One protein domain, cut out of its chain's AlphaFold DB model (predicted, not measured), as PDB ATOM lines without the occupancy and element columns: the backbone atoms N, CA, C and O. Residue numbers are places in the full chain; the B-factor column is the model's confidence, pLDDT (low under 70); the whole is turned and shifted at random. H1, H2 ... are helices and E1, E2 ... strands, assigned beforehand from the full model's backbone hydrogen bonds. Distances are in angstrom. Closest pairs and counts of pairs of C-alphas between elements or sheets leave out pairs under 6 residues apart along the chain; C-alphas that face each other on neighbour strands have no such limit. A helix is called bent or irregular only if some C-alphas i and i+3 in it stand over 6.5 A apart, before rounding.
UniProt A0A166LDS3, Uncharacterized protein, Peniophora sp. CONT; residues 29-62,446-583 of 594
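What this domain is: This is residues 29 to 62 and 446 to 583 of the 594 residues of an uncharacterized protein of Peniophora sp. CONT (UniProt A0A166LDS3). One long helix, H6, runs through the middle of a rounded, loop-rich helical body. A cluster of three helices, H3, H4 and H5, packs on it through H3, and H8 crosses it elsewhere; H7 turns off near its last residues with H2 beside it, and the short H1 packs near its first part. The printed part has 172 residues with eight named helices and one named strand, in the order H1 H2 H3 H4 H5 H6 H7 E1 H8, and is mostly helix. It is compact, with a radius of gyration of the C-alphas of 15.5 A, and spans 43 by 40 by 31 A.

Where its parts are: Find C-alpha 30 at (150.093, 129.321, 111.372); there H1 begins, residues 30 to 37, 10.6 A long. H2 is residues 55 to 60, 8.8 A. After the cut, look for H3 at residues 470 to 479, 15.2 A, H4 at 483 to 490, 10.3 A, and H5 at 495 to 504, 14.4 A. From C-alpha 513 at (148.778, 145.584, 100.873), H6 runs 25.2 A to residue 531; it is irregular, with C-alphas 515 and 518 7.5 A apart. H7 is residues 533 to 541, 12.0 A, E1 residues 547 to 549, 6.8 A, and H8 residues 568 to 581, 19.8 A, ending at C-alpha 581, (164.323, 125.012, 113.183).

How they stand to each other: Start at the hub, H6, which touches four helices. With residues 516 to 523 alone it touches H1, closest at the C-alphas of Leu 37 and Val 516, 7.3 A. It touches H3 at Ala 470 and Val 524, whose C-alphas, the closest, are 6.3 A apart, opposite ways at a steep tilt of 38 degrees, only just past shallow. H3 and H4 form a helical hairpin, their closest C-alphas those of Ala 476 and Leu 486, 4.6 A; H4 and H5 form another, at Ile 489 and Ala 498, 5.3 A between these closest C-alphas. H6 and H8 touch, running the same way at a steep tilt of 44 degrees; their closest C-alphas, of Asp 522 and Ala 572, are 5.6 A apart. H6 and H7 touch only at the corner, closest at C-alphas 529 and 536, 4.9 A. H2 touches H7 the same way at a shallow tilt of 18 degrees, with C-alphas 57 and 538, the closest, 4.1 A apart. E1 pairs with no named strand; its closest C-alpha pair with H8, Leu 547 and Gly 570, is 4.7 A apart. O i to N i+4 pairs are within hydrogen-bond range throughout H1, H2, H4, H5, H7 and H8, and in 4 of 6 for H3 and 13 of 15 for H6.

The domain as a whole: The two C-alphas farthest apart, those of Pro 62 and Ala 507, are 44.7 A apart. Residues 63 to 445 are not printed; C-alphas 62 and 446 are 15.1 A apart across the cut. The links H1 to H2 and E1 to H8 are long. The mean pLDDT of the printed part is 81.6; look for values under 70 at residues 29 to 38, 43 to 62, 446 to 448, 462 and 534.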
ATOM      1  N   HIS A  29     148.342 131.018 115.545       47.22
ATOM      2  CA  HIS A  29     148.750 129.717 115.017       47.22
ATOM      3  C   HIS A  29     148.864 129.799 113.477       47.22
ATOM      4  O   HIS A  29     147.989 130.416 112.862       47.22
ATOM      5  N   PRO A  30     149.862 129.173 112.816       45.38
ATOM      6  CA  PRO A  30     150.093 129.321 111.372       45.38
ATOM      7  C   PRO A  30     148.831 129.129 110.521       45.38
ATOM      8  O   PRO A  30     148.554 129.918 109.629       45.38
ATOM      9  N   THR A  31     147.998 128.144 110.861       47.78
ATOM     10  CA  THR A  31     146.724 127.868 110.176       47.78
ATOM     11  C   THR A  31     145.698 129.007 110.289       47.78
ATOM     12  O   THR A  31     144.961 129.252 109.339       47.78
ATOM     13  N   GLN A  32     145.662 129.725 111.417       51.78
ATOM     14  CA  GLN A  32     144.786 130.889 111.626       51.78
ATOM     15  C   GLN A  32     145.331 132.133 110.912       51.78
ATOM     16  O   GLN A  32     144.562 132.898 110.334       51.78
ATOM     17  N   LEU A  33     146.658 132.290 110.885       54.84
ATOM     18  CA  LEU A  33     147.335 133.338 110.123       54.84
ATOM     19  C   LEU A  33     147.039 133.206 108.619       54.84
ATOM     20  O   LEU A  33     146.675 134.186 107.975       54.84
ATOM     21  N   PHE A  34     147.125 131.993 108.060       64.25
ATOM     22  CA  PHE A  34     146.853 131.762 106.635       64.25
ATOM     23  C   PHE A  34     145.393 132.055 106.261       64.25
ATOM     24  O   PHE A  34     145.138 132.715 105.252       64.25
ATOM     25  N   GLN A  35     144.442 131.670 107.120       62.53
ATOM     26  CA  GLN A  35     143.027 132.019 106.951       62.53
ATOM     27  C   GLN A  35     142.785 133.535 107.000       62.53
ATOM     28  O   GLN A  35     142.045 134.052 106.165       62.53
ATOM     29  N   ALA A  36     143.433 134.259 107.918       62.59
ATOM     30  CA  ALA A  36     143.299 135.713 108.037       62.59
ATOM     31  C   ALA A  36     143.902 136.474 106.838       62.59
ATOM     32  O   ALA A  36     143.349 137.477 106.389       62.59
ATOM     33  N   LEU A  37     145.010 135.984 106.275       65.00
ATOM     34  CA  LEU A  37     145.643 136.564 105.081       65.00
ATOM     35  C   LEU A  37     144.892 136.215 103.783       65.00
ATOM     36  O   LEU A  37     145.029 136.907 102.761       65.00
ATOM     37  N   GLY A  38     144.068 135.165 103.841       69.56
ATOM     38  CA  GLY A  38     143.374 134.571 102.708       69.56
ATOM     39  C   GLY A  38     144.309 133.828 101.758       69.56
ATOM     40  O   GLY A  38     143.957 133.717 100.591       69.56
ATOM     41  N   VAL A  39     145.481 133.384 102.233       76.06
ATOM     42  CA  VAL A  39     146.464 132.595 101.467       76.06
ATOM     43  C   VAL A  39     146.199 131.093 101.638       76.06
ATOM     44  O   VAL A  39     145.667 130.688 102.677       76.06
ATOM     45  N   PRO A  40     146.526 130.247 100.644       74.25
ATOM     46  CA  PRO A  40     146.320 128.809 100.758       74.25
ATOM     47  C   PRO A  40     147.236 128.183 101.827       74.25
ATOM     48  O   PRO A  40     148.287 128.743 102.161       74.25
ATOM     49  N   PRO A  41     146.832 127.037 102.409       71.94
ATOM     50  CA  PRO A  41     147.643 126.335 103.397       71.94
ATOM     51  C   PRO A  41     148.956 125.836 102.781       71.94
ATOM     52  O   PRO A  41     149.046 125.617 101.575       71.94
ATOM     53  N   LEU A  42     149.966 125.626 103.629       76.25
ATOM     54  CA  LEU A  42     151.239 125.050 103.198       76.25
ATOM     55  C   LEU A  42     151.045 123.613 102.661       76.25
ATOM     56  O   LEU A  42     150.248 122.868 103.239       76.25
ATOM     57  N   PRO A  43     151.786 123.202 101.613       68.62
ATOM     58  CA  PRO A  43     151.640 121.895 100.967       68.62
ATOM     59  C   PRO A  43     151.979 120.715 101.886       68.62
ATOM     60  O   PRO A  43     151.449 119.622 101.705       68.62
ATOM     61  N   SER A  44     152.820 120.933 102.900       66.44
ATOM     62  CA  SER A  44     153.133 119.953 103.941       66.44
ATOM     63  C   SER A  44     153.118 120.614 105.319       66.44
ATOM     64  O   SER A  44     153.522 121.766 105.482       66.44
ATOM     65  N   SER A  45     152.674 119.864 106.331       64.06
ATOM     66  CA  SER A  45     152.816 120.256 107.742       64.06
ATOM     67  C   SER A  45     154.220 119.973 108.291       64.06
ATOM     68  O   SER A  45     154.626 120.609 109.264       64.06
ATOM     69  N   ASN A  46     154.959 119.056 107.652       69.62
ATOM     70  CA  ASN A  46     156.333 118.708 107.984       69.62
ATOM     71  C   ASN A  46     157.288 119.227 106.891       69.62
ATOM     72  O   ASN A  46     157.300 118.666 105.790       69.62
ATOM     73  N   PRO A  47     158.096 120.267 107.171       66.62
ATOM     74  CA  PRO A  47     159.059 120.793 106.210       66.62
ATOM     75  C   PRO A  47     160.249 119.852 105.948       66.62
ATOM     76  O   PRO A  47     161.051 120.172 105.094       66.62
ATOM     77  N   TYR A  48     160.355 118.709 106.643       68.38
ATOM     78  CA  TYR A  48     161.420 117.703 106.473       68.38
ATOM     79  C   TYR A  48     160.983 116.461 105.677       68.38
ATOM     80  O   TYR A  48     161.640 115.424 105.726       68.38
ATOM     81  N   SER A  49     159.812 116.487 105.034       59.78
ATOM     82  CA  SER A  49     159.280 115.347 104.261       59.78
ATOM     83  C   SER A  49     159.446 115.495 102.747       59.78
ATOM     84  O   SER A  49     158.957 114.641 102.009       59.78
ATOM     85  N   ALA A  50     160.105 116.559 102.284       55.47
ATOM     86  CA  ALA A  50     160.393 116.747 100.870       55.47
ATOM     87  C   ALA A  50     161.589 115.864 100.444       55.47
ATOM     88  O   ALA A  50     162.463 115.573 101.266       55.47
ATOM     89  N   PRO A  51     161.621 115.375  99.189       49.47
ATOM     90  CA  PRO A  51     162.778 114.651  98.667       49.47
ATOM     91  C   PRO A  51     164.045 115.518  98.786       49.47
ATOM     92  O   PRO A  51     164.027 116.692  98.438       49.47
ATOM     93  N   SER A  52     165.117 114.940  99.337       44.81
ATOM     94  CA  SER A  52     166.363 115.636  99.686       44.81
ATOM     95  C   SER A  52     167.439 115.476  98.611       44.81
ATOM     96  O   SER A  52     167.794 114.338  98.287       44.81
ATOM     97  N   TYR A  53     168.039 116.576  98.164       44.75
ATOM     98  CA  TYR A  53     169.317 116.614  97.456       44.75
ATOM     99  C   TYR A  53     170.260 117.686  98.067       44.75
ATOM    100  O   TYR A  53     169.844 118.538  98.846       44.75
ATOM    101  N   PRO A  54     171.583 117.626  97.828       54.25
ATOM    102  CA  PRO A  54     172.532 118.539  98.470       54.25
ATOM    103  C   PRO A  54     172.890 119.772  97.624       54.25
ATOM    104  O   PRO A  54     173.824 120.486  97.975       54.25
ATOM    105  N   SER A  55     172.213 120.049  96.506       57.81
ATOM    106  CA  SER A  55     172.750 120.959  95.477       57.81
ATOM    107  C   SER A  55     172.822 122.432  95.914       57.81
ATOM    108  O   SER A  55     173.891 123.048  95.893       57.81
ATOM    109  N   LEU A  56     171.713 122.994  96.407       61.00
ATOM    110  CA  LEU A  56     171.693 124.352  96.965       61.00
ATOM    111  C   LEU A  56     172.480 124.438  98.276       61.00
ATOM    112  O   LEU A  56     173.107 125.460  98.560       61.00
ATOM    113  N   GLN A  57     172.500 123.356  99.058       60.66
ATOM    114  CA  GLN A  57     173.294 123.265 100.282       60.66
ATOM    115  C   GLN A  57     174.802 123.330  99.984       60.66
ATOM    116  O   GLN A  57     175.533 123.993 100.715       60.66
ATOM    117  N   GLN A  58     175.264 122.716  98.890       59.12
ATOM    118  CA  GLN A  58     176.651 122.783  98.414       59.12
ATOM    119  C   GLN A  58     177.046 124.198  97.964       59.12
ATOM    120  O   GLN A  58     178.186 124.607  98.164       59.12
ATOM    121  N   LEU A  59     176.109 124.980  97.409       52.69
ATOM    122  CA  LEU A  59     176.324 126.409  97.111       52.69
ATOM    123  C   LEU A  59     176.333 127.277  98.371       52.69
ATOM    124  O   LEU A  59     177.055 128.270  98.438       52.69
ATOM    125  N   ALA A  60     175.501 126.928  99.352       54.59
ATOM    126  CA  ALA A  60     175.386 127.641 100.617       54.59
ATOM    127  C   ALA A  60     176.585 127.405 101.542       54.59
ATOM    128  O   ALA A  60     176.986 128.311 102.268       54.59
ATOM    129  N   ASN A  61     177.135 126.191 101.518       53.91
ATOM    130  CA  ASN A  61     178.200 125.751 102.399       53.91
ATOM    131  C   ASN A  61     179.279 124.990 101.605       53.91
ATOM    132  O   ASN A  61     179.156 123.775 101.410       53.91
ATOM    133  N   PRO A  62     180.375 125.667 101.214       47.75
ATOM    134  CA  PRO A  62     181.476 125.055 100.480       47.75
ATOM    135  C   PRO A  62     182.068 123.841 101.207       47.75
ATOM    136  O   PRO A  62     182.591 122.937 100.575       47.75
ATOM    137  N   ARG A 446     174.808 135.970  90.889       57.75
ATOM    138  CA  ARG A 446     175.466 136.195  92.179       57.75
ATOM    139  C   ARG A 446     175.215 135.053  93.153       57.75
ATOM    140  O   ARG A 446     174.162 134.415  93.151       57.75
ATOM    141  N   LEU A 447     176.182 134.845  94.041       52.50
ATOM    142  CA  LEU A 447     176.064 133.906  95.143       52.50
ATOM    143  C   LEU A 447     174.793 134.144  95.951       52.50
ATOM    144  O   LEU A 447     174.317 135.274  96.085       52.50
ATOM    145  N   HIS A 448     174.252 133.058  96.499       67.25
ATOM    146  CA  HIS A 448     173.028 133.092  97.281       67.25
ATOM    147  C   HIS A 448     171.836 133.656  96.505       67.25
ATOM    148  O   HIS A 448     170.818 133.960  97.116       67.25
ATOM    149  N   HIS A 449     171.897 133.740  95.168       74.75
ATOM    150  CA  HIS A 449     170.724 134.083  94.374       74.75
ATOM    151  C   HIS A 449     169.554 133.140  94.682       74.75
ATOM    152  O   HIS A 449     168.417 133.589  94.700       74.75
ATOM    153  N   TYR A 450     169.822 131.888  95.072       77.88
ATOM    154  CA  TYR A 450     168.800 130.973  95.584       77.88
ATOM    155  C   TYR A 450     167.999 131.523  96.781       77.88
ATOM    156  O   TYR A 450     166.848 131.137  96.953       77.88
ATOM    157  N   LEU A 451     168.542 132.446  97.582       85.00
ATOM    158  CA  LEU A 451     167.826 133.165  98.647       85.00
ATOM    159  C   LEU A 451     166.914 134.278  98.111       85.00
ATOM    160  O   LEU A 451     165.944 134.646  98.772       85.00
ATOM    161  N   SER A 452     167.187 134.812  96.919       89.06
ATOM    162  CA  SER A 452     166.324 135.801  96.273       89.06
ATOM    163  C   SER A 452     164.992 135.181  95.848       89.06
ATOM    164  O   SER A 452     164.900 134.001  95.501       89.06
ATOM    165  N   ASN A 453     163.941 136.000  95.829       90.94
ATOM    166  CA  ASN A 453     162.654 135.621  95.244       90.94
ATOM    167  C   ASN A 453     162.668 135.576  93.716       90.94
ATOM    168  O   ASN A 453     161.710 135.091  93.114       90.94
ATOM    169  N   PHE A 454     163.739 136.076  93.102       88.00
ATOM    170  CA  PHE A 454     163.955 136.045  91.662       88.00
ATOM    171  C   PHE A 454     164.518 134.695  91.213       88.00
ATOM    172  O   PHE A 454     164.505 134.401  90.025       88.00
ATOM    173  N   PHE A 455     164.954 133.854  92.156       83.25
ATOM    174  CA  PHE A 455     165.395 132.504  91.854       83.25
ATOM    175  C   PHE A 455     164.280 131.683  91.202       83.25
ATOM    176  O   PHE A 455     163.147 131.634  91.698       83.25
ATOM    177  N   VAL A 456     164.628 131.020  90.099       80.75
ATOM    178  CA  VAL A 456     163.716 130.182  89.321       80.75
ATOM    179  C   VAL A 456     163.505 128.845  90.021       80.75
ATOM    180  O   VAL A 456     164.210 127.875  89.769       80.75
ATOM    181  N   ALA A 457     162.504 128.812  90.895       80.62
ATOM    182  CA  ALA A 457     162.028 127.619  91.583       80.62
ATOM    183  C   ALA A 457     160.491 127.657  91.608       80.62
ATOM    184  O   ALA A 457     159.923 128.344  92.465       80.62
ATOM    185  N   PRO A 458     159.802 126.984  90.663       83.25
ATOM    186  CA  PRO A 458     158.363 127.147  90.484       83.25
ATOM    187  C   PRO A 458     157.534 126.836  91.741       83.25
ATOM    188  O   PRO A 458     157.706 125.800  92.372       83.25
ATOM    189  N   LEU A 459     156.599 127.696  92.130       85.19
ATOM    190  CA  LEU A 459     155.718 127.439  93.275       85.19
ATOM    191  C   LEU A 459     154.306 127.151  92.799       85.19
ATOM    192  O   LEU A 459     153.784 127.872  91.957       85.19
ATOM    193  N   THR A 460     153.647 126.163  93.397       80.44
ATOM    194  CA  THR A 460     152.205 125.976  93.213       80.44
ATOM    195  C   THR A 460     151.416 126.715  94.290       80.44
ATOM    196  O   THR A 460     151.791 126.701  95.460       80.44
ATOM    197  N   ASP A 461     150.286 127.325  93.927       72.75
ATOM    198  CA  ASP A 461     149.341 127.901  94.895       72.75
ATOM    199  C   ASP A 461     148.403 126.864  95.546       72.75
ATOM    200  O   ASP A 461     147.474 127.228  96.270       72.75
ATOM    201  N   GLY A 462     148.601 125.570  95.275       67.06
ATOM    202  CA  GLY A 462     147.741 124.495  95.776       67.06
ATOM    203  C   GLY A 462     146.372 124.407  95.086       67.06
ATOM    204  O   GLY A 462     145.575 123.537  95.434       67.06
ATOM    205  N   LYS A 463     146.091 125.267  94.098       71.00
ATOM    206  CA  LYS A 463     144.916 125.202  93.209       71.00
ATOM    207  C   LYS A 463     145.284 124.755  91.790       71.00
ATOM    208  O   LYS A 463     144.454 124.840  90.888       71.00
ATOM    209  N   GLY A 464     146.513 124.274  91.603       74.06
ATOM    210  CA  GLY A 464     147.018 123.780  90.325       74.06
ATOM    211  C   GLY A 464     147.631 124.849  89.420       74.06
ATOM    212  O   GLY A 464     147.952 124.526  88.285       74.06
ATOM    213  N   LYS A 465     147.818 126.096  89.885       83.31
ATOM    214  CA  LYS A 465     148.581 127.106  89.132       83.31
ATOM    215  C   LYS A 465     150.036 127.122  89.592       83.31
ATOM    216  O   LYS A 465     150.280 127.157  90.802       83.31
ATOM    217  N   SER A 466     150.977 127.122  88.646       84.06
ATOM    218  CA  SER A 466     152.408 127.307  88.906       84.06
ATOM    219  C   SER A 466     152.819 128.767  88.708       84.06
ATOM    220  O   SER A 466     152.287 129.480  87.849       84.06
ATOM    221  N   TYR A 467     153.777 129.215  89.511       89.31
ATOM    222  CA  TYR A 467     154.387 130.540  89.472       89.31
ATOM    223  C   TYR A 467     155.881 130.347  89.288       89.31
ATOM    224  O   TYR A 467     156.496 129.657  90.092       89.31
ATOM    225  N   HIS A 468     156.468 130.956  88.258       83.50
ATOM    226  CA  HIS A 468     157.847 130.668  87.857       83.50
ATOM    227  C   HIS A 468     158.885 130.961  88.954       83.50
ATOM    228  O   HIS A 468     159.868 130.236  89.097       83.50
ATOM    229  N   THR A 469     158.641 132.001  89.754       89.56
ATOM    230  CA  THR A 469     159.484 132.383  90.890       89.56
ATOM    231  C   THR A 469     158.627 132.788  92.091       89.56
ATOM    232  O   THR A 469     157.424 133.054  91.970       89.56
ATOM    233  N   ALA A 470     159.253 132.897  93.263       92.69
ATOM    234  CA  ALA A 470     158.606 133.447  94.453       92.69
ATOM    235  C   ALA A 470     158.152 134.899  94.257       92.69
ATOM    236  O   ALA A 470     157.121 135.288  94.801       92.69
ATOM    237  N   GLU A 471     158.863 135.668  93.431       94.81
ATOM    238  CA  GLU A 471     158.486 137.032  93.071       94.81
ATOM    239  C   GLU A 471     157.166 137.063  92.294       94.81
ATOM    240  O   GLU A 471     156.291 137.859  92.624       94.81
ATOM    241  N   HIS A 472     156.961 136.148  91.337       94.25
ATOM    242  CA  HIS A 472     155.689 136.049  90.611       94.25
ATOM    243  C   HIS A 472     154.528 135.812  91.572       94.25
ATOM    244  O   HIS A 472     153.515 136.507  91.507       94.25
ATOM    245  N   LEU A 473     154.682 134.853  92.492       94.62
ATOM    246  CA  LEU A 473     153.658 134.568  93.490       94.62
ATOM    247  C   LEU A 473     153.420 135.793  94.382       94.62
ATOM    248  O   LEU A 473     152.287 136.243  94.535       94.62
ATOM    249  N   PHE A 474     154.480 136.384  94.924       95.56
ATOM    250  CA  PHE A 474     154.389 137.550  95.795       95.56
ATOM    251  C   PHE A 474     153.675 138.739  95.125       95.56
ATOM    252  O   PHE A 474     152.741 139.306  95.700       95.56
ATOM    253  N   GLN A 475     154.065 139.081  93.896       96.88
ATOM    254  CA  GLN A 475     153.503 140.205  93.151       96.88
ATOM    255  C   GLN A 475     152.064 139.936  92.704       96.88
ATOM    256  O   GLN A 475     151.212 140.814  92.841       96.88
ATOM    257  N   ALA A 476     151.739 138.720  92.260       94.88
ATOM    258  CA  ALA A 476     150.377 138.356  91.869       94.88
ATOM    259  C   ALA A 476     149.389 138.484  93.048       94.88
ATOM    260  O   ALA A 476     148.245 138.921  92.886       94.88
ATOM    261  N   TRP A 477     149.848 138.215  94.275       93.38
ATOM    262  CA  TRP A 477     149.043 138.347  95.495       93.38
ATOM    263  C   TRP A 477     148.697 139.790  95.898       93.38
ATOM    264  O   TRP A 477     147.787 139.989  96.716       93.38
ATOM    265  N   ARG A 478     149.316 140.807  95.276       94.44
ATOM    266  CA  ARG A 478     148.841 142.208  95.337       94.44
ATOM    267  C   ARG A 478     147.426 142.344  94.789       94.44
ATOM    268  O   ARG A 478     146.650 143.162  95.284       94.44
ATOM    269  N   PHE A 479     147.080 141.499  93.825       95.50
ATOM    270  CA  PHE A 479     145.851 141.553  93.046       95.50
ATOM    271  C   PHE A 479     144.938 140.354  93.311       95.50
ATOM    272  O   PHE A 479     144.111 140.019  92.482       95.50
ATOM    273  N   LYS A 480     145.001 139.719  94.493       89.56
ATOM    274  CA  LYS A 480     144.196 138.515  94.811       89.56
ATOM    275  C   LYS A 480     142.673 138.629  94.600       89.56
ATOM    276  O   LYS A 480     141.980 137.619  94.616       89.56
ATOM    277  N   HIS A 481     142.150 139.852  94.524       90.88
ATOM    278  CA  HIS A 481     140.732 140.167  94.326       90.88
ATOM    279  C   HIS A 481     140.386 140.466  92.854       90.88
ATOM    280  O   HIS A 481     139.213 140.591  92.520       90.88
ATOM    281  N   ASP A 482     141.403 140.593  92.004       93.31
ATOM    282  CA  ASP A 482     141.354 140.922  90.585       93.31
ATOM    283  C   ASP A 482     142.036 139.769  89.831       93.31
ATOM    284  O   ASP A 482     143.252 139.741  89.646       93.31
ATOM    285  N   GLU A 483     141.240 138.755  89.484       91.06
ATOM    286  CA  GLU A 483     141.738 137.505  88.899       91.06
ATOM    287  C   GLU A 483     142.436 137.727  87.549       91.06
ATOM    288  O   GLU A 483     143.409 137.040  87.247       91.06
ATOM    289  N   GLU A 484     141.998 138.730  86.783       94.31
ATOM    290  CA  GLU A 484     142.624 139.116  85.516       94.31
ATOM    291  C   GLU A 484     144.039 139.662  85.745       94.31
ATOM    292  O   GLU A 484     144.984 139.217  85.095       94.31
ATOM    293  N   MET A 485     144.218 140.572  86.710       94.31
ATOM    294  CA  MET A 485     145.552 141.078  87.057       94.31
ATOM    295  C   MET A 485     146.443 140.021  87.685       94.31
ATOM    296  O   MET A 485     147.635 139.986  87.398       94.31
ATOM    297  N   LEU A 486     145.891 139.166  88.545       93.75
ATOM    298  CA  LEU A 486     146.645 138.068  89.140       93.75
ATOM    299  C   LEU A 486     147.222 137.163  88.045       93.75
ATOM    300  O   LEU A 486     148.411 136.852  88.077       93.75
ATOM    301  N   GLU A 487     146.399 136.784  87.065       92.31
ATOM    302  CA  GLU A 487     146.827 135.960  85.935       92.31
ATOM    303  C   GLU A 487     147.832 136.697  85.041       92.31
ATOM    304  O   GLU A 487     148.837 136.117  84.637       92.31
ATOM    305  N   TYR A 488     147.617 137.994  84.799       93.69
ATOM    306  CA  TYR A 488     148.543 138.836  84.042       93.69
ATOM    307  C   TYR A 488     149.928 138.931  84.694       93.69
ATOM    308  O   TYR A 488     150.934 138.844  83.991       93.69
ATOM    309  N   ILE A 489     149.996 139.085  86.022       94.62
ATOM    310  CA  ILE A 489     151.264 139.110  86.763       94.62
ATOM    311  C   ILE A 489     151.915 137.724  86.791       94.62
ATOM    312  O   ILE A 489     153.125 137.618  86.606       94.62
ATOM    313  N   ARG A 490     151.130 136.653  86.977       92.56
ATOM    314  CA  ARG A 490     151.634 135.269  86.928       92.56
ATOM    315  C   ARG A 490     152.288 134.949  85.582       92.56
ATOM    316  O   ARG A 490     153.298 134.258  85.564       92.56
ATOM    317  N   ALA A 491     151.709 135.451  84.494       88.06
ATOM    318  CA  ALA A 491     152.175 135.242  83.129       88.06
ATOM    319  C   ALA A 491     153.312 136.188  82.701       88.06
ATOM    320  O   ALA A 491     153.687 136.174  81.527       88.06
ATOM    321  N   GLN A 492     153.830 137.038  83.598       90.69
ATOM    322  CA  GLN A 492     154.946 137.907  83.237       90.69
ATOM    323  C   GLN A 492     156.201 137.103  82.896       90.69
ATOM    324  O   GLN A 492     156.403 136.023  83.452       90.69
ATOM    325  N   PRO A 493     157.055 137.630  81.999       77.12
ATOM    326  CA  PRO A 493     158.206 136.878  81.540       77.12
ATOM    327  C   PRO A 493     159.238 136.573  82.626       77.12
ATOM    328  O   PRO A 493     159.748 135.466  82.766       77.12
ATOM    329  N   SER A 494     159.560 137.575  83.431       80.94
ATOM    330  CA  SER A 494     160.636 137.504  84.413       80.94
ATOM    331  C   SER A 494     160.154 137.981  85.770       80.94
ATOM    332  O   SER A 494     159.159 138.701  85.886       80.94
ATOM    333  N   ALA A 495     160.895 137.620  86.820       87.38
ATOM    334  CA  ALA A 495     160.632 138.127  88.164       87.38
ATOM    335  C   ALA A 495     160.661 139.668  88.200       87.38
ATOM    336  O   ALA A 495     159.816 140.296  88.841       87.38
ATOM    337  N   LEU A 496     161.581 140.278  87.441       86.62
ATOM    338  CA  LEU A 496     161.634 141.726  87.270       86.62
ATOM    339  C   LEU A 496     160.376 142.264  86.575       86.62
ATOM    340  O   LEU A 496     159.776 143.207  87.085       86.62
ATOM    341  N   GLY A 497     159.934 141.639  85.480       87.19
ATOM    342  CA  GLY A 497     158.709 142.028  84.776       87.19
ATOM    343  C   GLY A 497     157.460 141.915  85.658       87.19
ATOM    344  O   GLY A 497     156.642 142.832  85.698       87.19
ATOM    345  N   ALA A 498     157.354 140.843  86.452       92.31
ATOM    346  CA  ALA A 498     156.298 140.678  87.452       92.31
ATOM    347  C   ALA A 498     156.281 141.833  88.464       92.31
ATOM    348  O   ALA A 498     155.214 142.369  88.775       92.31
ATOM    349  N   ARG A 499     157.457 142.251  88.950       93.62
ATOM    350  CA  ARG A 499     157.610 143.389  89.868       93.62
ATOM    351  C   ARG A 499     157.237 144.717  89.207       93.62
ATOM    352  O   ARG A 499     156.482 145.491  89.797       93.62
ATOM    353  N   GLU A 500     157.744 144.979  88.007       91.75
ATOM    354  CA  GLU A 500     157.526 146.229  87.267       91.75
ATOM    355  C   GLU A 500     156.059 146.427  86.882       91.75
ATOM    356  O   GLU A 500     155.484 147.485  87.155       91.75
ATOM    357  N   GLU A 501     155.410 145.406  86.317       95.19
ATOM    358  CA  GLU A 501     153.993 145.490  85.961       95.19
ATOM    359  C   GLU A 501     153.115 145.612  87.211       95.19
ATOM    360  O   GLU A 501     152.185 146.426  87.246       95.19
ATOM    361  N   ALA A 502     153.433 144.892  88.289       95.94
ATOM    362  CA  ALA A 502     152.707 145.052  89.541       95.94
ATOM    363  C   ALA A 502     152.836 146.473  90.116       95.94
ATOM    364  O   ALA A 502     151.874 147.000  90.683       95.94
ATOM    365  N   GLU A 503     153.994 147.118  89.951       93.94
ATOM    366  CA  GLU A 503     154.205 148.495  90.393       93.94
ATOM    367  C   GLU A 503     153.495 149.521  89.507       93.94
ATOM    368  O   GLU A 503     152.841 150.435  90.013       93.94
ATOM    369  N   LYS A 504     153.504 149.329  88.189       95.38
ATOM    370  CA  LYS A 504     152.734 150.145  87.239       95.38
ATOM    371  C   LYS A 504     151.233 150.122  87.537       95.38
ATOM    372  O   LYS A 504     150.569 151.155  87.455       95.38
ATOM    373  N   TYR A 505     150.700 148.971  87.948       95.56
ATOM    374  CA  TYR A 505     149.298 148.815  88.347       95.56
ATOM    375  C   TYR A 505     149.064 148.935  89.857       95.56
ATOM    376  O   TYR A 505     148.011 148.521  90.344       95.56
ATOM    377  N   ARG A 506     149.971 149.569  90.613       93.62
ATOM    378  CA  ARG A 506     149.860 149.749  92.073       93.62
ATOM    379  C   ARG A 506     148.498 150.282  92.529       93.62
ATOM    380  O   ARG A 506     148.028 149.898  93.592       93.62
ATOM    381  N   ALA A 507     147.838 151.127  91.735       94.06
ATOM    382  CA  ALA A 507     146.510 151.667  92.051       94.06
ATOM    383  C   ALA A 507     145.394 150.601  92.132       94.06
ATOM    384  O   ALA A 507     144.379 150.840  92.781       94.06
ATOM    385  N   ARG A 508     145.575 149.441  91.488       94.75
ATOM    386  CA  ARG A 508     144.641 148.300  91.502       94.75
ATOM    387  C   ARG A 508     144.956 147.281  92.602       94.75
ATOM    388  O   ARG A 508     144.257 146.282  92.720       94.75
ATOM    389  N   GLN A 509     146.020 147.474  93.385       95.25
ATOM    390  CA  GLN A 509     146.384 146.513  94.424       95.25
ATOM    391  C   GLN A 509     145.380 146.541  95.585       95.25
ATOM    392  O   GLN A 509     144.707 147.542  95.831       95.25
ATOM    393  N   ARG A 510     145.320 145.449  96.350       93.56
ATOM    394  CA  ARG A 510     144.502 145.362  97.568       93.56
ATOM    395  C   ARG A 510     144.817 146.505  98.544       93.56
ATOM    396  O   ARG A 510     145.977 146.865  98.746       93.56
ATOM    397  N   THR A 511     143.784 147.060  99.172       92.56
ATOM    398  CA  THR A 511     143.897 148.274 100.002       92.56
ATOM    399  C   THR A 511     144.745 148.082 101.258       92.56
ATOM    400  O   THR A 511     145.355 149.036 101.728       92.56
ATOM    401  N   ASP A 512     144.835 146.855 101.767       89.50
ATOM    402  CA  ASP A 512     145.613 146.454 102.942       89.50
ATOM    403  C   ASP A 512     147.035 145.969 102.591       89.50
ATOM    404  O   ASP A 512     147.724 145.411 103.442       89.50
ATOM    405  N   TRP A 513     147.503 146.150 101.343       92.75
ATOM    406  CA  TRP A 513     148.778 145.584 100.873       92.75
ATOM    407  C   TRP A 513     149.974 145.936 101.764       92.75
ATOM    408  O   TRP A 513     150.766 145.061 102.105       92.75
ATOM    409  N   ASN A 514     150.095 147.200 102.174       89.69
ATOM    410  CA  ASN A 514     151.220 147.644 102.999       89.69
ATOM    411  C   ASN A 514     151.249 146.962 104.377       89.69
ATOM    412  O   ASN A 514     152.339 146.735 104.900       89.69
ATOM    413  N   ASP A 515     150.082 146.590 104.910       86.44
ATOM    414  CA  ASP A 515     149.937 145.935 106.215       86.44
ATOM    415  C   ASP A 515     150.231 144.428 106.125       86.44
ATOM    416  O   ASP A 515     150.740 143.812 107.064       86.44
ATOM    417  N   VAL A 516     149.930 143.812 104.975       89.25
ATOM    418  CA  VAL A 516     150.019 142.354 104.793       89.25
ATOM    419  C   VAL A 516     151.256 141.887 104.031       89.25
ATOM    420  O   VAL A 516     151.581 140.707 104.125       89.25
ATOM    421  N   ARG A 517     151.963 142.760 103.302       92.69
ATOM    422  CA  ARG A 517     153.080 142.379 102.409       92.69
ATOM    423  C   ARG A 517     154.169 141.549 103.092       92.69
ATOM    424  O   ARG A 517     154.624 140.567 102.522       92.69
ATOM    425  N   ILE A 518     154.528 141.874 104.336       91.94
ATOM    426  CA  ILE A 518     155.510 141.100 105.115       91.94
ATOM    427  C   ILE A 518     154.982 139.685 105.384       91.94
ATOM    428  O   ILE A 518     155.692 138.704 105.188       91.94
ATOM    429  N   ASN A 519     153.712 139.568 105.774       88.38
ATOM    430  CA  ASN A 519     153.086 138.280 106.066       88.38
ATOM    431  C   ASN A 519     152.907 137.420 104.806       88.38
ATOM    432  O   ASN A 519     153.049 136.199 104.865       88.38
ATOM    433  N   VAL A 520     152.598 138.045 103.664       91.44
ATOM    434  CA  VAL A 520     152.539 137.360 102.363       91.44
ATOM    435  C   VAL A 520     153.927 136.854 101.979       91.44
ATOM    436  O   VAL A 520     154.044 135.701 101.584       91.44
ATOM    437  N   MET A 521     154.980 137.657 102.161       94.12
ATOM    438  CA  MET A 521     156.352 137.217 101.898       94.12
ATOM    439  C   MET A 521     156.770 136.048 102.799       94.12
ATOM    440  O   MET A 521     157.277 135.043 102.308       94.12
ATOM    441  N   ASP A 522     156.485 136.127 104.102       90.94
ATOM    442  CA  ASP A 522     156.740 135.027 105.041       90.94
ATOM    443  C   ASP A 522     156.031 133.734 104.600       90.94
ATOM    444  O   ASP A 522     156.585 132.642 104.727       90.94
ATOM    445  N   TRP A 523     154.810 133.841 104.069       89.25
ATOM    446  CA  TRP A 523     154.091 132.702 103.501       89.25
ATOM    447  C   TRP A 523     154.772 132.158 102.237       89.25
ATOM    448  O   TRP A 523     155.001 130.953 102.168       89.25
ATOM    449  N   VAL A 524     155.164 133.013 101.287       92.25
ATOM    450  CA  VAL A 524     155.865 132.607 100.054       92.25
ATOM    451  C   VAL A 524     157.179 131.880 100.366       92.25
ATOM    452  O   VAL A 524     157.435 130.808  99.825       92.25
ATOM    453  N   VAL A 525     157.998 132.397 101.285       92.19
ATOM    454  CA  VAL A 525     159.262 131.742 101.668       92.19
ATOM    455  C   VAL A 525     159.004 130.388 102.340       92.19
ATOM    456  O   VAL A 525     159.700 129.414 102.060       92.19
ATOM    457  N   ARG A 526     157.968 130.274 103.183       89.56
ATOM    458  CA  ARG A 526     157.581 128.987 103.790       89.56
ATOM    459  C   ARG A 526     157.043 127.992 102.764       89.56
ATOM    460  O   ARG A 526     157.316 126.804 102.899       89.56
ATOM    461  N   MET A 527     156.328 128.455 101.736       86.88
ATOM    462  CA  MET A 527     155.940 127.612 100.600       86.88
ATOM    463  C   MET A 527     157.178 127.007  99.940       86.88
ATOM    464  O   MET A 527     157.201 125.800  99.724       86.88
ATOM    465  N   ARG A 528     158.228 127.809  99.703       88.19
ATOM    466  CA  ARG A 528     159.499 127.301  99.160       88.19
ATOM    467  C   ARG A 528     160.102 126.225 100.053       88.19
ATOM    468  O   ARG A 528     160.418 125.163  99.546       88.19
ATOM    469  N   ILE A 529     160.197 126.459 101.363       86.88
ATOM    470  CA  ILE A 529     160.725 125.468 102.321       86.88
ATOM    471  C   ILE A 529     159.944 124.150 102.253       86.88
ATOM    472  O   ILE A 529     160.537 123.080 102.276       86.88
ATOM    473  N   CYS A 530     158.614 124.209 102.168       82.69
ATOM    474  CA  CYS A 530     157.785 123.006 102.103       82.69
ATOM    475  C   CYS A 530     157.859 122.268 100.759       82.69
ATOM    476  O   CYS A 530     157.520 121.088 100.718       82.69
ATOM    477  N   LEU A 531     158.222 122.960  99.677       78.44
ATOM    478  CA  LEU A 531     158.343 122.383  98.336       78.44
ATOM    479  C   LEU A 531     159.766 121.890  98.038       78.44
ATOM    480  O   LEU A 531     159.917 120.926  97.295       78.44
ATOM    481  N   TYR A 532     160.783 122.527  98.622       78.50
ATOM    482  CA  TYR A 532     162.187 122.378  98.245       78.50
ATOM    483  C   TYR A 532     163.069 122.111  99.471       78.50
ATOM    484  O   TYR A 532     163.444 123.042 100.192       78.50
ATOM    485  N   GLN A 533     163.427 120.840  99.692       76.50
ATOM    486  CA  GLN A 533     164.277 120.438 100.820       76.50
ATOM    487  C   GLN A 533     165.677 121.049 100.712       76.50
ATOM    488  O   GLN A 533     166.177 121.587 101.692       76.50
ATOM    489  N   ASP A 534     166.266 121.058  99.514       69.62
ATOM    490  CA  ASP A 534     167.578 121.657  99.254       69.62
ATOM    491  C   ASP A 534     167.607 123.137  99.659       69.62
ATOM    492  O   ASP A 534     168.587 123.612 100.229       69.62
ATOM    493  N   PHE A 535     166.514 123.872  99.410       81.88
ATOM    494  CA  PHE A 535     166.377 125.264  99.842       81.88
ATOM    495  C   PHE A 535     166.255 125.373 101.365       81.88
ATOM    496  O   PHE A 535     166.864 126.261 101.960       81.88
ATOM    497  N   ALA A 536     165.488 124.484 102.004       82.25
ATOM    498  CA  ALA A 536     165.359 124.435 103.457       82.25
ATOM    499  C   ALA A 536     166.717 124.178 104.134       82.25
ATOM    500  O   ALA A 536     167.097 124.904 105.055       82.25
ATOM    501  N   ASP A 537     167.468 123.202 103.629       74.81
ATOM    502  CA  ASP A 537     168.781 122.809 104.133       74.81
ATOM    503  C   ASP A 537     169.829 123.900 103.867       74.81
ATOM    504  O   ASP A 537     170.607 124.241 104.760       74.81
ATOM    505  N   ALA A 538     169.822 124.509 102.675       76.75
ATOM    506  CA  ALA A 538     170.671 125.651 102.337       76.75
ATOM    507  C   ALA A 538     170.384 126.865 103.231       76.75
ATOM    508  O   ALA A 538     171.312 127.513 103.717       76.75
ATOM    509  N   LEU A 539     169.106 127.155 103.492       84.81
ATOM    510  CA  LEU A 539     168.696 128.227 104.391       84.81
ATOM    511  C   LEU A 539     169.114 127.933 105.838       84.81
ATOM    512  O   LEU A 539     169.612 128.835 106.508       84.81
ATOM    513  N   ASP A 540     168.970 126.699 106.332       82.62
ATOM    514  CA  ASP A 540     169.444 126.318 107.671       82.62
ATOM    515  C   ASP A 540     170.978 126.381 107.781       82.62
ATOM    516  O   ASP A 540     171.511 126.836 108.799       82.62
ATOM    517  N   ALA A 541     171.688 126.018 106.704       75.12
ATOM    518  CA  ALA A 541     173.147 126.053 106.609       75.12
ATOM    519  C   ALA A 541     173.735 127.465 106.742       75.12
ATOM    520  O   ALA A 541     174.888 127.601 107.148       75.12
ATOM    521  N   THR A 542     172.940 128.516 106.513       77.56
ATOM    522  CA  THR A 542     173.341 129.902 106.819       77.56
ATOM    523  C   THR A 542     173.505 130.175 108.325       77.56
ATOM    524  O   THR A 542     173.928 131.261 108.717       77.56
ATOM    525  N   ARG A 543     173.206 129.196 109.194       80.62
ATOM    526  CA  ARG A 543     173.397 129.253 110.654       80.62
ATOM    527  C   ARG A 543     172.730 130.486 111.259       80.62
ATOM    528  O   ARG A 543     171.531 130.642 111.053       80.62
ATOM    529  N   ASP A 544     173.441 131.305 112.023       83.00
ATOM    530  CA  ASP A 544     172.887 132.536 112.596       83.00
ATOM    531  C   ASP A 544     173.333 133.782 111.820       83.00
ATOM    532  O   ASP A 544     173.004 134.893 112.229       83.00
ATOM    533  N   ALA A 545     173.993 133.601 110.664       81.50
ATOM    534  CA  ALA A 545     174.453 134.707 109.837       81.50
ATOM    535  C   ALA A 545     173.286 135.631 109.473       81.50
ATOM    536  O   ALA A 545     172.171 135.171 109.177       81.50
ATOM    537  N   GLU A 546     173.549 136.935 109.502       87.44
ATOM    538  CA  GLU A 546     172.604 137.935 109.027       87.44
ATOM    539  C   GLU A 546     172.470 137.806 107.509       87.44
ATOM    540  O   GLU A 546     173.469 137.796 106.800       87.44
ATOM    541  N   LEU A 547     171.244 137.680 107.002       89.31
ATOM    542  CA  LEU A 547     170.986 137.604 105.564       89.31
ATOM    543  C   LEU A 547     170.653 139.006 105.063       89.31
ATOM    544  O   LEU A 547     169.700 139.599 105.570       89.31
ATOM    545  N   ILE A 548     171.396 139.533 104.091       87.31
ATOM    546  CA  ILE A 548     171.241 140.906 103.586       87.31
ATOM    547  C   ILE A 548     170.977 140.886 102.082       87.31
ATOM    548  O   ILE A 548     171.823 140.445 101.306       87.31
ATOM    549  N   LEU A 549     169.812 141.389 101.662       90.12
ATOM    550  CA  LEU A 549     169.528 141.611 100.245       90.12
ATOM    551  C   LEU A 549     170.252 142.882  99.777       90.12
ATOM    552  O   LEU A 549     169.840 143.992 100.107       90.12
ATOM    553  N   ASN A 550     171.297 142.718  98.971       83.56
ATOM    554  CA  ASN A 550     171.995 143.807  98.296       83.56
ATOM    555  C   ASN A 550     171.158 144.316  97.123       83.56
ATOM    556  O   ASN A 550     171.318 143.872  95.982       83.56
ATOM    557  N   ASP A 551     170.278 145.259  97.432       84.56
ATOM    558  CA  ASP A 551     169.496 146.018  96.465       84.56
ATOM    559  C   ASP A 551     169.586 147.508  96.845       84.56
ATOM    560  O   ASP A 551     168.929 147.935  97.800       84.56
ATOM    561  N   PRO A 552     170.454 148.292  96.174       79.81
ATOM    562  CA  PRO A 552     170.651 149.700  96.498       79.81
ATOM    563  C   PRO A 552     169.461 150.581  96.093       79.81
ATOM    564  O   PRO A 552     169.412 151.741  96.491       79.81
ATOM    565  N   GLU A 553     168.526 150.054  95.299       82.94
ATOM    566  CA  GLU A 553     167.347 150.780  94.822       82.94
ATOM    567  C   GLU A 553     166.102 150.517  95.688       82.94
ATOM    568  O   GLU A 553     165.089 151.196  95.523       82.94
ATOM    569  N   ASP A 554     166.166 149.560  96.624       85.56
ATOM    570  CA  ASP A 554     165.046 149.170  97.486       85.56
ATOM    571  C   ASP A 554     165.393 149.297  98.978       85.56
ATOM    572  O   ASP A 554     165.924 148.378  99.604       85.56
ATOM    573  N   ASP A 555     165.025 150.434  99.575       88.69
ATOM    574  CA  ASP A 555     165.229 150.717 101.004       88.69
ATOM    575  C   ASP A 555     164.310 149.898 101.933       88.69
ATOM    576  O   ASP A 555     164.482 149.923 103.154       88.69
ATOM    577  N   PHE A 556     163.287 149.211 101.408       92.19
ATOM    578  CA  PHE A 556     162.352 148.432 102.225       92.19
ATOM    579  C   PHE A 556     162.721 146.947 102.244       92.19
ATOM    580  O   PHE A 556     162.932 146.366 103.310       92.19
ATOM    581  N   TRP A 557     162.795 146.308 101.077       92.25
ATOM    582  CA  TRP A 557     163.144 144.890 100.987       92.25
ATOM    583  C   TRP A 557     164.650 144.658 101.071       92.25
ATOM    584  O   TRP A 557     165.057 143.632 101.624       92.25
ATOM    585  N   GLY A 558     165.447 145.590 100.546       89.62
ATOM    586  CA  GLY A 558     166.897 145.506 100.439       89.62
ATOM    587  C   GLY A 558     167.658 146.359 101.449       89.62
ATOM    588  O   GLY A 558     167.106 146.902 102.410       89.62
ATOM    589  N   SER A 559     168.967 146.433 101.220       84.75
ATOM    590  CA  SER A 559     169.920 147.212 102.003       84.75
ATOM    591  C   SER A 559     169.851 148.712 101.728       84.75
ATOM    592  O   SER A 559     170.407 149.470 102.515       84.75
ATOM    593  N   GLY A 560     169.221 149.157 100.639       83.75
ATOM    594  CA  GLY A 560     169.237 150.563 100.240       83.75
ATOM    595  C   GLY A 560     170.624 151.061  99.817       83.75
ATOM    596  O   GLY A 560     171.640 150.366  99.944       83.75
ATOM    597  N   SER A 561     170.666 152.271  99.262       78.50
ATOM    598  CA  SER A 561     171.883 152.855  98.666       78.50
ATOM    599  C   SER A 561     172.990 153.189  99.679       78.50
ATOM    600  O   SER A 561     174.164 153.255  99.313       78.50
ATOM    601  N   ASP A 562     172.632 153.369 100.949       77.44
ATOM    602  CA  ASP A 562     173.515 153.708 102.068       77.44
ATOM    603  C   ASP A 562     173.744 152.535 103.038       77.44
ATOM    604  O   ASP A 562     174.342 152.720 104.098       77.44
ATOM    605  N   LEU A 563     173.286 151.328 102.671       74.44
ATOM    606  CA  LEU A 563     173.267 150.132 103.521       74.44
ATOM    607  C   LEU A 563     172.416 150.286 104.804       74.44
ATOM    608  O   LEU A 563     172.551 149.475 105.721       74.44
ATOM    609  N   ALA A 564     171.538 151.296 104.877       79.06
ATOM    610  CA  ALA A 564     170.634 151.544 106.005       79.06
ATOM    611  C   ALA A 564     169.164 151.166 105.720       79.06
ATOM    612  O   ALA A 564     168.277 151.450 106.532       79.06
ATOM    613  N   GLY A 565     168.899 150.510 104.588       86.19
ATOM    614  CA  GLY A 565     167.603 149.938 104.238       86.19
ATOM    615  C   GLY A 565     167.120 148.897 105.252       86.19
ATOM    616  O   GLY A 565     167.880 148.330 106.040       86.19
ATOM    617  N   GLN A 566     165.813 148.641 105.262       91.44
ATOM    618  CA  GLN A 566     165.172 147.810 106.288       91.44
ATOM    619  C   GLN A 566     165.522 146.322 106.159       91.44
ATOM    620  O   GLN A 566     165.408 145.588 107.153       91.44
ATOM    621  N   ASN A 567     165.965 145.882 104.972       93.19
ATOM    622  CA  ASN A 567     166.334 144.502 104.671       93.19
ATOM    623  C   ASN A 567     165.211 143.503 105.039       93.19
ATOM    624  O   ASN A 567     165.456 142.428 105.596       93.19
ATOM    625  N   GLU A 568     163.943 143.853 104.777       95.50
ATOM    626  CA  GLU A 568     162.809 142.996 105.152       95.50
ATOM    627  C   GLU A 568     162.828 141.634 104.447       95.50
ATOM    628  O   GLU A 568     162.305 140.663 105.000       95.50
ATOM    629  N   MET A 569     163.473 141.518 103.279       95.44
ATOM    630  CA  MET A 569     163.635 140.231 102.598       95.44
ATOM    631  C   MET A 569     164.593 139.313 103.366       95.44
ATOM    632  O   MET A 569     164.260 138.163 103.662       95.44
ATOM    633  N   GLY A 570     165.753 139.838 103.774       93.31
ATOM    634  CA  GLY A 570     166.680 139.131 104.653       93.31
ATOM    635  C   GLY A 570     166.025 138.719 105.973       93.31
ATOM    636  O   GLY A 570     166.139 137.571 106.410       93.31
ATOM    637  N   ARG A 571     165.236 139.618 106.575       94.00
ATOM    638  CA  ARG A 571     164.449 139.321 107.785       94.00
ATOM    639  C   ARG A 571     163.395 138.240 107.555       94.00
ATOM    640  O   ARG A 571     163.216 137.409 108.443       94.00
ATOM    641  N   ALA A 572     162.723 138.211 106.405       94.94
ATOM    642  CA  ALA A 572     161.762 137.161 106.061       94.94
ATOM    643  C   ALA A 572     162.430 135.782 105.992       94.94
ATOM    644  O   ALA A 572     161.943 134.831 106.604       94.94
ATOM    645  N   LEU A 573     163.593 135.688 105.339       94.81
ATOM    646  CA  LEU A 573     164.390 134.460 105.295       94.81
ATOM    647  C   LEU A 573     164.850 134.026 106.692       94.81
ATOM    648  O   LEU A 573     164.718 132.857 107.037       94.81
ATOM    649  N   MET A 574     165.309 134.954 107.538       94.19
ATOM    650  CA  MET A 574     165.702 134.647 108.922       94.19
ATOM    651  C   MET A 574     164.512 134.185 109.784       94.19
ATOM    652  O   MET A 574     164.642 133.229 110.552       94.19
ATOM    653  N   ARG A 575     163.327 134.797 109.628       93.69
ATOM    654  CA  ARG A 575     162.083 134.328 110.273       93.69
ATOM    655  C   ARG A 575     161.696 132.931 109.788       93.69
ATOM    656  O   ARG A 575     161.256 132.109 110.590       93.69
ATOM    657  N   ALA A 576     161.852 132.651 108.496       92.12
ATOM    658  CA  ALA A 576     161.565 131.345 107.913       92.12
ATOM    659  C   ALA A 576     162.578 130.271 108.359       92.12
ATOM    660  O   ALA A 576     162.169 129.159 108.688       92.12
ATOM    661  N   ARG A 577     163.865 130.627 108.475       92.38
ATOM    662  CA  ARG A 577     164.938 129.798 109.048       92.38
ATOM    663  C   ARG A 577     164.621 129.403 110.488       92.38
ATOM    664  O   ARG A 577     164.672 128.224 110.827       92.38
ATOM    665  N   GLN A 578     164.211 130.360 111.324       90.06
ATOM    666  CA  GLN A 578     163.784 130.059 112.694       90.06
ATOM    667  C   GLN A 578     162.540 129.161 112.712       90.06
ATOM    668  O   GLN A 578     162.508 128.155 113.416       90.06
ATOM    669  N   TRP A 579     161.540 129.473 111.881       89.69
ATOM    670  CA  TRP A 579     160.315 128.679 111.755       89.69
ATOM    671  C   TRP A 579     160.578 127.213 111.362       89.69
ATOM    672  O   TRP A 579     159.865 126.324 111.845       89.69
ATOM    673  N   LEU A 580     161.582 126.973 110.508       86.62
ATOM    674  CA  LEU A 580     162.065 125.649 110.104       86.62
ATOM    675  C   LEU A 580     162.721 124.913 111.283       86.62
ATOM    676  O   LEU A 580     162.355 123.769 111.569       86.62
ATOM    677  N   ARG A 581     163.636 125.576 112.006       86.38
ATOM    678  CA  ARG A 581     164.323 125.012 113.183       86.38
ATOM    679  C   ARG A 581     163.361 124.628 114.303       86.38
ATOM    680  O   ARG A 581     163.489 123.540 114.854       86.38
ATOM    681  N   ASP A 582     162.358 125.459 114.578       85.25
ATOM    682  CA  ASP A 582     161.344 125.198 115.613       85.25
ATOM    683  C   ASP A 582     160.524 123.923 115.345       85.25
ATOM    684  O   ASP A 582     159.913 123.361 116.253       85.25
ATOM    685  N   ARG A 583     160.478 123.479 114.083       82.69
ATOM    686  CA  ARG A 583     159.752 122.286 113.626       82.69
ATOM    687  C   ARG A 583     160.651 121.077 113.425       82.69
ATOM    688  O   ARG A 583     160.151 120.033 113.006       82.69
TER     689      ARG A 583